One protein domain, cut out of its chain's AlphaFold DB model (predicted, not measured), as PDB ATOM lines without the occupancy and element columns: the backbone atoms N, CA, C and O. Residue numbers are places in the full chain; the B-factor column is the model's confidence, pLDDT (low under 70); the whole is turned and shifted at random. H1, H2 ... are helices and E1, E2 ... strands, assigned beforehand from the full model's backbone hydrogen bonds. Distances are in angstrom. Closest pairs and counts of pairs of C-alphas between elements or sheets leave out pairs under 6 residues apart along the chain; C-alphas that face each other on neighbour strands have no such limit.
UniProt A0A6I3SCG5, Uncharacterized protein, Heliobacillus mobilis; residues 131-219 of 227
ATOM      1  N   ALA A 131      72.105   5.505 -63.451       96.38
ATOM      2  CA  ALA A 131      72.431   6.234 -64.667       96.38
ATOM      3  C   ALA A 131      72.295   5.283 -65.858       96.38
ATOM      4  O   ALA A 131      73.035   4.303 -65.962       96.38
ATOM      5  N   PHE A 132      71.350   5.561 -66.752       95.94
ATOM      6  CA  PHE A 132      71.064   4.710 -67.898       95.94
ATOM      7  C   PHE A 132      71.566   5.339 -69.196       95.94
ATOM      8  O   PHE A 132      71.552   6.559 -69.372       95.94
ATOM      9  N   SER A 133      71.988   4.488 -70.130       97.50
ATOM     10  CA  SER A 133      72.249   4.909 -71.504       97.50
ATOM     11  C   SER A 133      70.932   4.982 -72.277       97.50
ATOM     12  O   SER A 133      70.185   4.007 -72.391       97.50
ATOM     13  N   THR A 134      70.670   6.147 -72.855       98.00
ATOM     14  CA  THR A 134      69.570   6.412 -73.784       98.00
ATOM     15  C   THR A 134      69.771   5.716 -75.135       98.00
ATOM     16  O   THR A 134      68.824   5.629 -75.917       98.00
ATOM     17  N   GLN A 135      70.947   5.130 -75.401       97.62
ATOM     18  CA  GLN A 135      71.192   4.309 -76.591       97.62
ATOM     19  C   GLN A 135      70.254   3.097 -76.644       97.62
ATOM     20  O   GLN A 135      69.794   2.720 -77.721       97.62
ATOM     21  N   ASN A 136      69.904   2.521 -75.490       96.06
ATOM     22  CA  ASN A 136      68.935   1.426 -75.429       96.06
ATOM     23  C   ASN A 136      67.579   1.841 -76.017       96.06
ATOM     24  O   ASN A 136      66.979   1.070 -76.763       96.06
ATOM     25  N   LEU A 137      67.146   3.082 -75.774       97.44
ATOM     26  CA  LEU A 137      65.924   3.634 -76.366       97.44
ATOM     27  C   LEU A 137      66.076   3.818 -77.878       97.44
ATOM     28  O   LEU A 137      65.166   3.500 -78.636       97.44
ATOM     29  N   MET A 138      67.248   4.259 -78.348       97.75
ATOM     30  CA  MET A 138      67.517   4.376 -79.786       97.75
ATOM     31  C   MET A 138      67.436   3.032 -80.509       97.75
ATOM     32  O   MET A 138      66.979   2.983 -81.646       97.75
ATOM     33  N   LEU A 139      67.896   1.950 -79.880       97.38
ATOM     34  CA  LEU A 139      67.953   0.627 -80.501       97.38
ATOM     35  C   LEU A 139      66.631  -0.134 -80.373       97.38
ATOM     36  O   LEU A 139      66.202  -0.780 -81.327       97.38
ATOM     37  N   LEU A 140      65.991  -0.060 -79.206       96.62
ATOM     38  CA  LEU A 140      64.882  -0.942 -78.830       96.62
ATOM     39  C   LEU A 140      63.553  -0.201 -78.633       96.62
ATOM     40  O   LEU A 140      62.502  -0.838 -78.651       96.62
ATOM     41  N   GLY A 141      63.577   1.122 -78.466       96.50
ATOM     42  CA  GLY A 141      62.436   1.881 -77.959       96.50
ATOM     43  C   GLY A 141      62.172   1.579 -76.482       96.50
ATOM     44  O   GLY A 141      63.104   1.323 -75.719       96.50
ATOM     45  N   ARG A 142      60.895   1.557 -76.087       95.12
ATOM     46  CA  ARG A 142      60.438   1.075 -74.772       95.12
ATOM     47  C   ARG A 142      59.640  -0.221 -74.969       95.12
ATOM     48  O   ARG A 142      58.417  -0.157 -75.070       95.12
ATOM     49  N   PRO A 143      60.278  -1.405 -75.046       94.06
ATOM     50  CA  PRO A 143      59.599  -2.677 -75.333       94.06
ATOM     51  C   PRO A 143      58.835  -3.256 -74.124       94.06
ATOM     52  O   PRO A 143      58.577  -4.456 -74.064       94.06
ATOM     53  N   TYR A 144      58.513  -2.421 -73.136       92.06
ATOM     54  CA  TYR A 144      57.906  -2.788 -71.860       92.06
ATOM     55  C   TYR A 144      56.710  -1.873 -71.552       92.06
ATOM     56  O   TYR A 144      56.419  -0.933 -72.292       92.06
ATOM     57  N   GLY A 145      56.012  -2.151 -70.449       86.44
ATOM     58  CA  GLY A 145      54.778  -1.458 -70.081       86.44
ATOM     59  C   GLY A 145      53.554  -1.995 -70.828       86.44
ATOM     60  O   GLY A 145      53.642  -2.931 -71.621       86.44
ATOM     61  N   GLN A 146      52.383  -1.417 -70.549       88.50
ATOM     62  CA  GLN A 146      51.124  -1.851 -71.168       88.50
ATOM     63  C   GLN A 146      51.095  -1.574 -72.679       88.50
ATOM     64  O   GLN A 146      50.527  -2.353 -73.442       88.50
ATOM     65  N   LEU A 147      51.709  -0.466 -73.100       89.56
ATOM     66  CA  LEU A 147      51.851  -0.083 -74.498       89.56
ATOM     67  C   LEU A 147      53.332   0.142 -74.797       89.56
ATOM     68  O   LEU A 147      53.872   1.212 -74.525       89.56
ATOM     69  N   GLY A 148      53.976  -0.882 -75.355       90.50
ATOM     70  CA  GLY A 148      55.361  -0.771 -75.792       90.50
ATOM     71  C   GLY A 148      55.513   0.210 -76.958       90.50
ATOM     72  O   GLY A 148      54.631   0.327 -77.812       90.50
ATOM     73  N   SER A 149      56.655   0.889 -77.018       92.75
ATOM     74  CA  SER A 149      57.044   1.748 -78.137       92.75
ATOM     75  C   SER A 149      58.262   1.189 -78.867       92.75
ATOM     76  O   SER A 149      59.154   0.589 -78.269       92.75
ATOM     77  N   VAL A 150      58.295   1.385 -80.185       96.19
ATOM     78  CA  VAL A 150      59.430   0.999 -81.036       96.19
ATOM     79  C   VAL A 150      60.527   2.064 -81.008       96.19
ATOM     80  O   VAL A 150      60.298   3.188 -80.560       96.19
ATOM     81  N   SER A 151      61.703   1.726 -81.538       97.50
ATOM     82  CA  SER A 151      62.815   2.665 -81.725       97.50
ATOM     83  C   SER A 151      62.352   3.998 -82.360       97.50
ATOM     84  O   SER A 151      61.645   3.988 -83.382       97.50
ATOM     85  N   PRO A 152      62.720   5.155 -81.772       97.50
ATOM     86  CA  PRO A 152      62.282   6.452 -82.252       97.50
ATOM     87  C   PRO A 152      62.951   6.803 -83.585       97.50
ATOM     88  O   PRO A 152      64.138   6.584 -83.816       97.50
ATOM     89  N   LYS A 153      62.175   7.395 -84.497       96.69
ATOM     90  CA  LYS A 153      62.661   7.801 -85.829       96.69
ATOM     91  C   LYS A 153      62.974   9.290 -85.929       96.69
ATOM     92  O   LYS A 153      63.569   9.704 -86.920       96.69
ATOM     93  N   ARG A 154      62.580  10.088 -84.940       97.00
ATOM     94  CA  ARG A 154      62.744  11.544 -84.929       97.00
ATOM     95  C   ARG A 154      63.247  12.024 -83.572       97.00
ATOM     96  O   ARG A 154      62.966  11.364 -82.571       97.00
ATOM     97  N   ALA A 155      63.927  13.169 -83.542       97.44
ATOM     98  CA  ALA A 155      64.419  13.808 -82.323       97.44
ATOM     99  C   ALA A 155      63.293  14.011 -81.297       97.44
ATOM    100  O   ALA A 155      63.457  13.670 -80.131       97.44
ATOM    101  N   ASP A 156      62.123  14.470 -81.749       97.06
ATOM    102  CA  ASP A 156      60.948  14.667 -80.892       97.06
ATOM    103  C   ASP A 156      60.481  13.362 -80.225       97.06
ATOM    104  O   ASP A 156      60.333  13.304 -79.007       97.06
ATOM    105  N   SER A 157      60.360  12.274 -80.996       97.25
ATOM    106  CA  SER A 157      59.996  10.957 -80.452       97.25
ATOM    107  C   SER A 157      61.060  10.398 -79.507       97.25
ATOM    108  O   SER A 157      60.723   9.719 -78.543       97.25
ATOM    109  N   PHE A 158      62.342  10.669 -79.771       98.06
ATOM    110  CA  PHE A 158      63.431  10.268 -78.883       98.06
ATOM    111  C   PHE A 158      63.358  11.005 -77.542       98.06
ATOM    112  O   PHE A 158      63.362  10.356 -76.500       98.06
ATOM    113  N   VAL A 159      63.215  12.334 -77.558       98.06
ATOM    114  CA  VAL A 159      63.056  13.143 -76.337       98.06
ATOM    115  C   VAL A 159      61.816  12.711 -75.554       98.06
ATOM    116  O   VAL A 159      61.889  12.577 -74.333       98.06
ATOM    117  N   ALA A 160      60.701  12.424 -76.233       96.62
ATOM    118  CA  ALA A 160      59.495  11.905 -75.591       96.62
ATOM    119  C   ALA A 160      59.757  10.570 -74.872       96.62
ATOM    120  O   ALA A 160      59.453  10.446 -73.689       96.62
ATOM    121  N   GLN A 161      60.408   9.607 -75.532       96.94
ATOM    122  CA  GLN A 161      60.743   8.325 -74.900       96.94
ATOM    123  C   GLN A 161      61.738   8.466 -73.742       96.94
ATOM    124  O   GLN A 161      61.593   7.768 -72.741       96.94
ATOM    125  N   VAL A 162      62.727   9.364 -73.839       97.38
ATOM    126  CA  VAL A 162      63.637   9.672 -72.719       97.38
ATOM    127  C   VAL A 162      62.845  10.229 -71.538       97.38
ATOM    128  O   VAL A 162      63.029   9.770 -70.415       97.38
ATOM    129  N   THR A 163      61.929  11.164 -71.797       95.50
ATOM    130  CA  THR A 163      61.066  11.774 -70.776       95.50
ATOM    131  C   THR A 163      60.209  10.722 -70.069       95.50
ATOM    132  O   THR A 163      60.197  10.659 -68.842       95.50
ATOM    133  N   GLU A 164      59.535   9.859 -70.829       93.81
ATOM    134  CA  GLU A 164      58.721   8.768 -70.281       93.81
ATOM    135  C   GLU A 164      59.562   7.778 -69.470       93.81
ATOM    136  O   GLU A 164      59.157   7.365 -68.390       93.81
ATOM    137  N   THR A 165      60.761   7.437 -69.949       94.69
ATOM    138  CA  THR A 165      61.663   6.510 -69.249       94.69
ATOM    139  C   THR A 165      62.153   7.089 -67.923       94.69
ATOM    140  O   THR A 165      62.214   6.367 -66.933       94.69
ATOM    141  N   VAL A 166      62.472   8.388 -67.871       94.31
ATOM    142  CA  VAL A 166      62.819   9.065 -66.610       94.31
ATOM    143  C   VAL A 166      61.656   8.976 -65.617       94.31
ATOM    144  O   VAL A 166      61.893   8.666 -64.453       94.31
ATOM    145  N   MET A 167      60.417   9.165 -66.081       91.25
ATOM    146  CA  MET A 167      59.215   9.060 -65.243       91.25
ATOM    147  C   MET A 167      58.914   7.632 -64.775       91.25
ATOM    148  O   MET A 167      58.419   7.445 -63.665       91.25
ATOM    149  N   ASP A 168      59.186   6.614 -65.593       91.25
ATOM    150  CA  ASP A 168      59.065   5.219 -65.158       91.25
ATOM    151  C   ASP A 168      60.083   4.920 -64.056       91.25
ATOM    152  O   ASP A 168      59.736   4.450 -62.977       91.25
ATOM    153  N   LEU A 169      61.356   5.215 -64.328       91.81
ATOM    154  CA  LEU A 169      62.458   4.868 -63.443       91.81
ATOM    155  C   LEU A 169      62.387   5.637 -62.119       91.81
ATOM    156  O   LEU A 169      62.742   5.074 -61.091       91.81
ATOM    157  N   SER A 170      61.876   6.873 -62.100       88.38
ATOM    158  CA  SER A 170      61.690   7.627 -60.852       88.38
ATOM    159  C   SER A 170      60.657   7.009 -59.901       88.38
ATOM    160  O   SER A 170      60.500   7.492 -58.788       88.38
ATOM    161  N   GLN A 171      59.904   5.996 -60.338       86.75
ATOM    162  CA  GLN A 171      58.957   5.249 -59.501       86.75
ATOM    163  C   GLN A 171      59.517   3.898 -59.034       86.75
ATOM    164  O   GLN A 171      58.932   3.265 -58.161       86.75
ATOM    165  N   GLU A 172      60.634   3.458 -59.611       89.94
ATOM    166  CA  GLU A 172      61.271   2.165 -59.332       89.94
ATOM    167  C   GLU A 172      62.578   2.318 -58.530       89.94
ATOM    168  O   GLU A 172      63.119   1.334 -58.027       89.94
ATOM    169  N   PHE A 173      63.097   3.544 -58.418       91.25
ATOM    170  CA  PHE A 173      64.350   3.890 -57.748       91.25
ATOM    171  C   PHE A 173      64.110   4.960 -56.680       91.25
ATOM    172  O   PHE A 173      63.361   5.904 -56.917       91.25
ATOM    173  N   ALA A 174      64.770   4.834 -55.526       89.06
ATOM    174  CA  ALA A 174      64.640   5.797 -54.421       89.06
ATOM    175  C   ALA A 174      65.415   7.109 -54.658       89.06
ATOM    176  O   ALA A 174      65.113   8.155 -54.090       89.06
ATOM    177  N   GLY A 175      66.472   7.030 -55.461       88.75
ATOM    178  CA  GLY A 175      67.431   8.095 -55.700       88.75
ATOM    179  C   GLY A 175      67.455   8.564 -57.150       88.75
ATOM    180  O   GLY A 175      66.505   8.420 -57.918       88.75
ATOM    181  N   ALA A 176      68.584   9.156 -57.540       90.75
ATOM    182  CA  ALA A 176      68.706   9.819 -58.831       90.75
ATOM    183  C   ALA A 176      68.595   8.855 -60.028       90.75
ATOM    184  O   ALA A 176      69.255   7.813 -60.092       90.75
ATOM    185  N   VAL A 177      67.838   9.283 -61.036       93.25
ATOM    186  CA  VAL A 177      67.771   8.654 -62.356       93.25
ATOM    187  C   VAL A 177      68.378   9.610 -63.374       93.25
ATOM    188  O   VAL A 177      67.887  10.722 -63.560       93.25
ATOM    189  N   ALA A 178      69.444   9.179 -64.049       95.00
ATOM    190  CA  ALA A 178      70.190  10.037 -64.966       95.00
ATOM    191  C   ALA A 178      70.254   9.443 -66.385       95.00
ATOM    192  O   ALA A 178      70.849   8.377 -66.567       95.00
ATOM    193  N   PRO A 179      69.712  10.122 -67.414       96.69
ATOM    194  CA  PRO A 179      69.913   9.733 -68.808       96.69
ATOM    195  C   PRO A 179      71.314  10.185 -69.272       96.69
ATOM    196  O   PRO A 179      71.495  11.285 -69.796       96.69
ATOM    197  N   GLY A 180      72.330   9.353 -69.028       96.75
ATOM    198  CA  GLY A 180      73.743   9.767 -68.993       96.75
ATOM    199  C   GLY A 180      74.339  10.255 -70.320       96.75
ATOM    200  O   GLY A 180      75.245  11.081 -70.323       96.75
ATOM    201  N   ASP A 181      73.821   9.784 -71.450       97.69
ATOM    202  CA  ASP A 181      74.277  10.122 -72.807       97.69
ATOM    203  C   ASP A 181      73.189  10.841 -73.631       97.69
ATOM    204  O   ASP A 181      73.252  10.879 -74.862       97.69
ATOM    205  N   PHE A 182      72.197  11.440 -72.958       97.75
ATOM    206  CA  PHE A 182      71.034  12.060 -73.602       97.75
ATOM    207  C   PHE A 182      71.415  13.095 -74.664       97.75
ATOM    208  O   PHE A 182      70.933  13.026 -75.793       97.75
ATOM    209  N   ILE A 183      72.306  14.032 -74.322       97.00
ATOM    210  CA  ILE A 183      72.717  15.117 -75.224       97.00
ATOM    211  C   ILE A 183      73.401  14.546 -76.469       97.00
ATOM    212  O   ILE A 183      73.065  14.931 -77.585       97.00
ATOM    213  N   VAL A 184      74.316  13.591 -76.280       97.56
ATOM    214  CA  VAL A 184      75.070  12.956 -77.370       97.56
ATOM    215  C   VAL A 184      74.120  12.259 -78.344       97.56
ATOM    216  O   VAL A 184      74.204  12.451 -79.559       97.56
ATOM    217  N   ASN A 185      73.171  11.494 -77.811       98.12
ATOM    218  CA  ASN A 185      72.215  10.750 -78.617       98.12
ATOM    219  C   ASN A 185      71.169  11.664 -79.273       98.12
ATOM    220  O   ASN A 185      70.795  11.434 -80.423       98.12
ATOM    221  N   LEU A 186      70.769  12.759 -78.619       97.81
ATOM    222  CA  LEU A 186      69.934  13.795 -79.231       97.81
ATOM    223  C   LEU A 186      70.651  14.456 -80.416       97.81
ATOM    224  O   LEU A 186      70.054  14.610 -81.482       97.81
ATOM    225  N   SER A 187      71.940  14.783 -80.273       97.06
ATOM    226  CA  SER A 187      72.745  15.350 -81.362       97.06
ATOM    227  C   SER A 187      72.789  14.443 -82.594       97.06
ATOM    228  O   SER A 187      72.796  14.946 -83.717       97.06
ATOM    229  N   TRP A 188      72.764  13.117 -82.420       97.81
ATOM    230  CA  TRP A 188      72.684  12.182 -83.545       97.81
ATOM    231  C   TRP A 188      71.375  12.325 -84.337       97.81
ATOM    232  O   TRP A 188      71.416  12.378 -85.569       97.81
ATOM    233  N   TYR A 189      70.228  12.441 -83.656       97.94
ATOM    234  CA  TYR A 189      68.939  12.661 -84.324       97.94
ATOM    235  C   TYR A 189      68.896  14.007 -85.042       97.94
ATOM    236  O   TYR A 189      68.535  14.042 -86.216       97.94
ATOM    237  N   LEU A 190      69.313  15.084 -84.371       97.38
ATOM    238  CA  LEU A 190      69.335  16.432 -84.951       97.38
ATOM    239  C   LEU A 190      70.211  16.479 -86.209       97.38
ATOM    240  O   LEU A 190      69.763  16.930 -87.259       97.38
ATOM    241  N   LYS A 191      71.416  15.897 -86.145       96.75
ATOM    242  CA  LYS A 191      72.317  15.807 -87.301       96.75
ATOM    243  C   LYS A 191      71.703  15.017 -88.456       96.75
ATOM    244  O   LYS A 191      71.843  15.416 -89.608       96.75
ATOM    245  N   ARG A 192      71.032  13.895 -88.174       96.31
ATOM    246  CA  ARG A 192      70.361  13.081 -89.202       96.31
ATOM    247  C   ARG A 192      69.197  13.822 -89.860       96.31
ATOM    248  O   ARG A 192      68.916  13.586 -91.030       96.31
ATOM    249  N   GLU A 193      68.524  14.688 -89.113       96.25
ATOM    250  CA  GLU A 193      67.420  15.517 -89.603       96.25
ATOM    251  C   GLU A 193      67.883  16.788 -90.323       96.25
ATOM    252  O   GLU A 193      67.050  17.509 -90.864       96.25
ATOM    253  N   GLY A 194      69.195  17.040 -90.378       95.75
ATOM    254  CA  GLY A 194      69.751  18.253 -90.972       95.75
ATOM    255  C   GLY A 194      69.529  19.502 -90.121       95.75
ATOM    256  O   GLY A 194      69.693  20.598 -90.636       95.75
ATOM    257  N   THR A 195      69.166  19.342 -88.843       94.75
ATOM    258  CA  THR A 195      68.917  20.451 -87.919       94.75
ATOM    259  C   THR A 195      70.238  21.016 -87.407       94.75
ATOM    260  O   THR A 195      71.006  20.297 -86.757       94.75
ATOM    261  N   SER A 196      70.493  22.299 -87.670       92.50
ATOM    262  CA  SER A 196      71.721  22.989 -87.266       92.50
ATOM    263  C   SER A 196      71.458  24.018 -86.162       92.50
ATOM    264  O   SER A 196      70.594  24.872 -86.321       92.50
ATOM    265  N   PRO A 197      72.218  24.029 -85.052       90.38
ATOM    266  CA  PRO A 197      72.072  25.072 -84.031       90.38
ATOM    267  C   PRO A 197      72.488  26.476 -84.516       90.38
ATOM    268  O   PRO A 197      72.181  27.463 -83.840       90.38
ATOM    269  N   ASP A 198      73.181  26.569 -85.656       93.75
ATOM    270  CA  ASP A 198      73.600  27.835 -86.268       93.75
ATOM    271  C   ASP A 198      72.431  28.560 -86.958       93.75
ATOM    272  O   ASP A 198      72.420  29.792 -87.040       93.75
ATOM    273  N   ASP A 199      71.414  27.810 -87.396       95.19
ATOM    274  CA  ASP A 199      70.212  28.350 -88.023       95.19
ATOM    275  C   ASP A 199      69.185  28.755 -86.957       95.19
ATOM    276  O   ASP A 199      68.851  27.999 -86.042       95.19
ATOM    277  N   ALA A 200      68.651  29.976 -87.059       94.12
ATOM    278  CA  ALA A 200      67.771  30.534 -86.028       94.12
ATOM    279  C   ALA A 200      66.494  29.701 -85.806       94.12
ATOM    280  O   ALA A 200      66.136  29.438 -84.660       94.12
ATOM    281  N   SER A 201      65.844  29.248 -86.883       93.50
ATOM    282  CA  SER A 201      64.632  28.419 -86.805       93.50
ATOM    283  C   SER A 201      64.889  27.057 -86.159       93.50
ATOM    284  O   SER A 201      64.062  26.555 -85.398       93.50
ATOM    285  N   ASP A 202      66.046  26.464 -86.437       95.69
ATOM    286  CA  ASP A 202      66.440  25.155 -85.924       95.69
ATOM    287  C   ASP A 202      66.834  25.234 -84.451       95.69
ATOM    288  O   ASP A 202      66.466  24.367 -83.654       95.69
ATOM    289  N   ARG A 203      67.505  26.318 -84.054       95.94
ATOM    290  CA  ARG A 203      67.757  26.622 -82.645       95.94
ATOM    291  C   ARG A 203      66.456  26.736 -81.857       95.94
ATOM    292  O   ARG A 203      66.364  26.146 -80.783       95.94
ATOM    293  N   ASP A 204      65.447  27.427 -82.384       96.38
ATOM    294  CA  ASP A 204      64.144  27.539 -81.717       96.38
ATOM    295  C   ASP A 204      63.461  26.164 -81.587       96.38
ATOM    296  O   ASP A 204      62.885  25.841 -80.543       96.38
ATOM    297  N   ALA A 205      63.585  25.295 -82.596       95.12
ATOM    298  CA  ALA A 205      63.103  23.915 -82.516       95.12
ATOM    299  C   ALA A 205      63.838  23.092 -81.439       95.12
ATOM    300  O   ALA A 205      63.199  22.367 -80.673       95.12
ATOM    301  N   ILE A 206      65.164  23.232 -81.326       96.44
ATOM    302  CA  ILE A 206      65.970  22.580 -80.281       96.44
ATOM    303  C   ILE A 206      65.570  23.085 -78.890       96.44
ATOM    304  O   ILE A 206      65.399  22.286 -77.968       96.44
ATOM    305  N   VAL A 207      65.377  24.397 -78.730       96.94
ATOM    306  CA  VAL A 207      64.907  24.997 -77.472       96.94
ATOM    307  C   VAL A 207      63.543  24.431 -77.084       96.94
ATOM    308  O   VAL A 207      63.352  24.061 -75.928       96.94
ATOM    309  N   ASN A 208      62.627  24.269 -78.040       96.44
ATOM    310  CA  ASN A 208      61.326  23.654 -77.783       96.44
ATOM    311  C   ASN A 208      61.445  22.197 -77.299       96.44
ATOM    312  O   ASN A 208      60.710  21.796 -76.395       96.44
ATOM    313  N   LEU A 209      62.374  21.400 -77.842       97.00
ATOM    314  CA  LEU A 209      62.627  20.035 -77.353       97.00
ATOM    315  C   LEU A 209      63.097  20.035 -75.891       97.00
ATOM    316  O   LEU A 209      62.585  19.266 -75.075       97.00
ATOM    317  N   TRP A 210      64.026  20.928 -75.544       96.38
ATOM    318  CA  TRP A 210      64.499  21.083 -74.167       96.38
ATOM    319  C   TRP A 210      63.412  21.577 -73.229       96.38
ATOM    320  O   TRP A 210      63.277  21.051 -72.129       96.38
ATOM    321  N   GLN A 211      62.607  22.545 -73.663       96.31
ATOM    322  CA  GLN A 211      61.506  23.071 -72.868       96.31
ATOM    323  C   GLN A 211      60.515  21.962 -72.500       96.31
ATOM    324  O   GLN A 211      60.122  21.877 -71.338       96.31
ATOM    325  N   LYS A 212      60.163  21.077 -73.446       94.69
ATOM    326  CA  LYS A 212      59.303  19.911 -73.178       94.69
ATOM    327  C   LYS A 212      59.895  19.014 -72.090       94.69
ATOM    328  O   LYS A 212      59.213  18.722 -71.111       94.69
ATOM    329  N   PHE A 213      61.158  18.610 -72.242       95.38
ATOM    330  CA  PHE A 213      61.827  17.733 -71.278       95.38
ATOM    331  C   PHE A 213      61.949  18.387 -69.896       95.38
ATOM    332  O   PHE A 213      61.526  17.804 -68.904       95.38
ATOM    333  N   ILE A 214      62.485  19.610 -69.830       94.56
ATOM    334  CA  ILE A 214      62.726  20.331 -68.574       94.56
ATOM    335  C   ILE A 214      61.410  20.575 -67.843       94.56
ATOM    336  O   ILE A 214      61.350  20.374 -66.633       94.56
ATOM    337  N   HIS A 215      60.355  20.977 -68.552       92.31
ATOM    338  CA  HIS A 215      59.059  21.214 -67.929       92.31
ATOM    339  C   HIS A 215      58.510  19.943 -67.280       92.31
ATOM    340  O   HIS A 215      58.083  19.986 -66.133       92.31
ATOM    341  N   VAL A 216      58.575  18.806 -67.975       91.06
ATOM    342  CA  VAL A 216      58.113  17.524 -67.432       91.06
ATOM    343  C   VAL A 216      59.014  17.060 -66.283       91.06
ATOM    344  O   VAL A 216      58.503  16.708 -65.230       91.06
ATOM    345  N   ALA A 217      60.338  17.151 -66.415       89.00
ATOM    346  CA  ALA A 217      61.284  16.764 -65.363       89.00
ATOM    347  C   ALA A 217      61.174  17.606 -64.076       89.00
ATOM    348  O   ALA A 217      61.601  17.156 -63.019       89.00
ATOM    349  N   ASN A 218      60.611  18.816 -64.159       86.56
ATOM    350  CA  ASN A 218      60.381  19.698 -63.010       86.56
ATOM    351  C   ASN A 218      58.914  19.739 -62.565       86.56
ATOM    352  O   ASN A 218      58.583  20.475 -61.637       86.56
ATOM    353  N   ASN A 219      58.024  18.991 -63.220       83.19
ATOM    354  CA  ASN A 219      56.629  18.927 -62.820       83.19
ATOM    355  C   ASN A 219      56.386  17.688 -61.958       83.19
ATOM    356  O   ASN A 219      56.817  16.580 -62.279       83.19
TER     357      ASN A 219
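What this domain is: This is residues 131 to 219 of the 227 residues of an uncharacterized protein of Heliobacillus mobilis (UniProt A0A6I3SCG5). Three helices, H2, H3 and H4, run along the long axis with their centres in a triangle, H3 and H4 each packing on H2, while the short helix H1 crosses H2 at about a right angle. The short strand E1 lies beside H2, and residues 131 to 132 pair with it; a long loop, residues 141 to 154, joins H1 to H2. The printed part has 89 residues with four named helices and one named strand, in the order H1, H2, E1, H3, H4, and its class is mostly helix. It is compact, with a radius of gyration of the C-alphas of 13.3 A, yet elongated in outline, spanning 40 by 26 by 21 A.

How they stand to each other: Residues 131 to 132 form a short parallel pairing with residues 178 to 179 of E1, residues 177 to 179; E1 pairs with no named strand. H1, residues 135 to 140, touches H2, residues 155 to 169, with residues 158 to 162 of H2 alone. Their lines are about perpendicular, at 84 degrees, and the closest C-alphas are those of Leu 137 and Gln 161, 7.1 A apart. H2 is the hub, touching three other helices. The closest C-alphas of H2 and E1 are those of Val 166 and Val 177, 6.5 A apart. H3, residues 182 to 192, touches H2 at a shallow tilt of 21 degrees, opposite ways, closest at the C-alphas of Tyr 189 and Ala 155, 5.1 A apart. H1 and H3 are close but not clearly touching, with the C-alphas of Gln 135 and Asn 185 closest at 6.8 A. H4, residues 200 to 217, touches H2 with its residues 209 to 217 alone, at a shallow tilt of 13 degrees, the same way; the closest C-alphas, of Phe 213 and Thr 163, are 6.0 A apart. H3 and H4 are near each other, with 8.4 A between their closest C-alphas. H4 is apart from H1 and from E1. In H1, H2, H3 and H4 every O i to N i+4 pair is within hydrogen-bond range.

Where its parts are: H1 begins at C-alpha 135, at (71.192, 4.309, -76.591). H2 measures 21.0 A from its first to its last C-alpha and begins at C-alpha 155, at (64.419, 13.808, -82.323). E1 measures 6.9 A and H3 15.6 A. H4, the longest helix, measures 25.7 A and ends at C-alpha 217, at (61.284, 16.764, -65.363).

The domain as a whole: The two C-alphas farthest apart are those of Ala 174 and Asp 199, at 40.9 A. The printed part has no cut. The link from H1 to H2 is long, with 14 residues, and the link from E1 to H3 is tight, with 2. The mean pLDDT of the printed part is 94.6, and no printed residue is under 70.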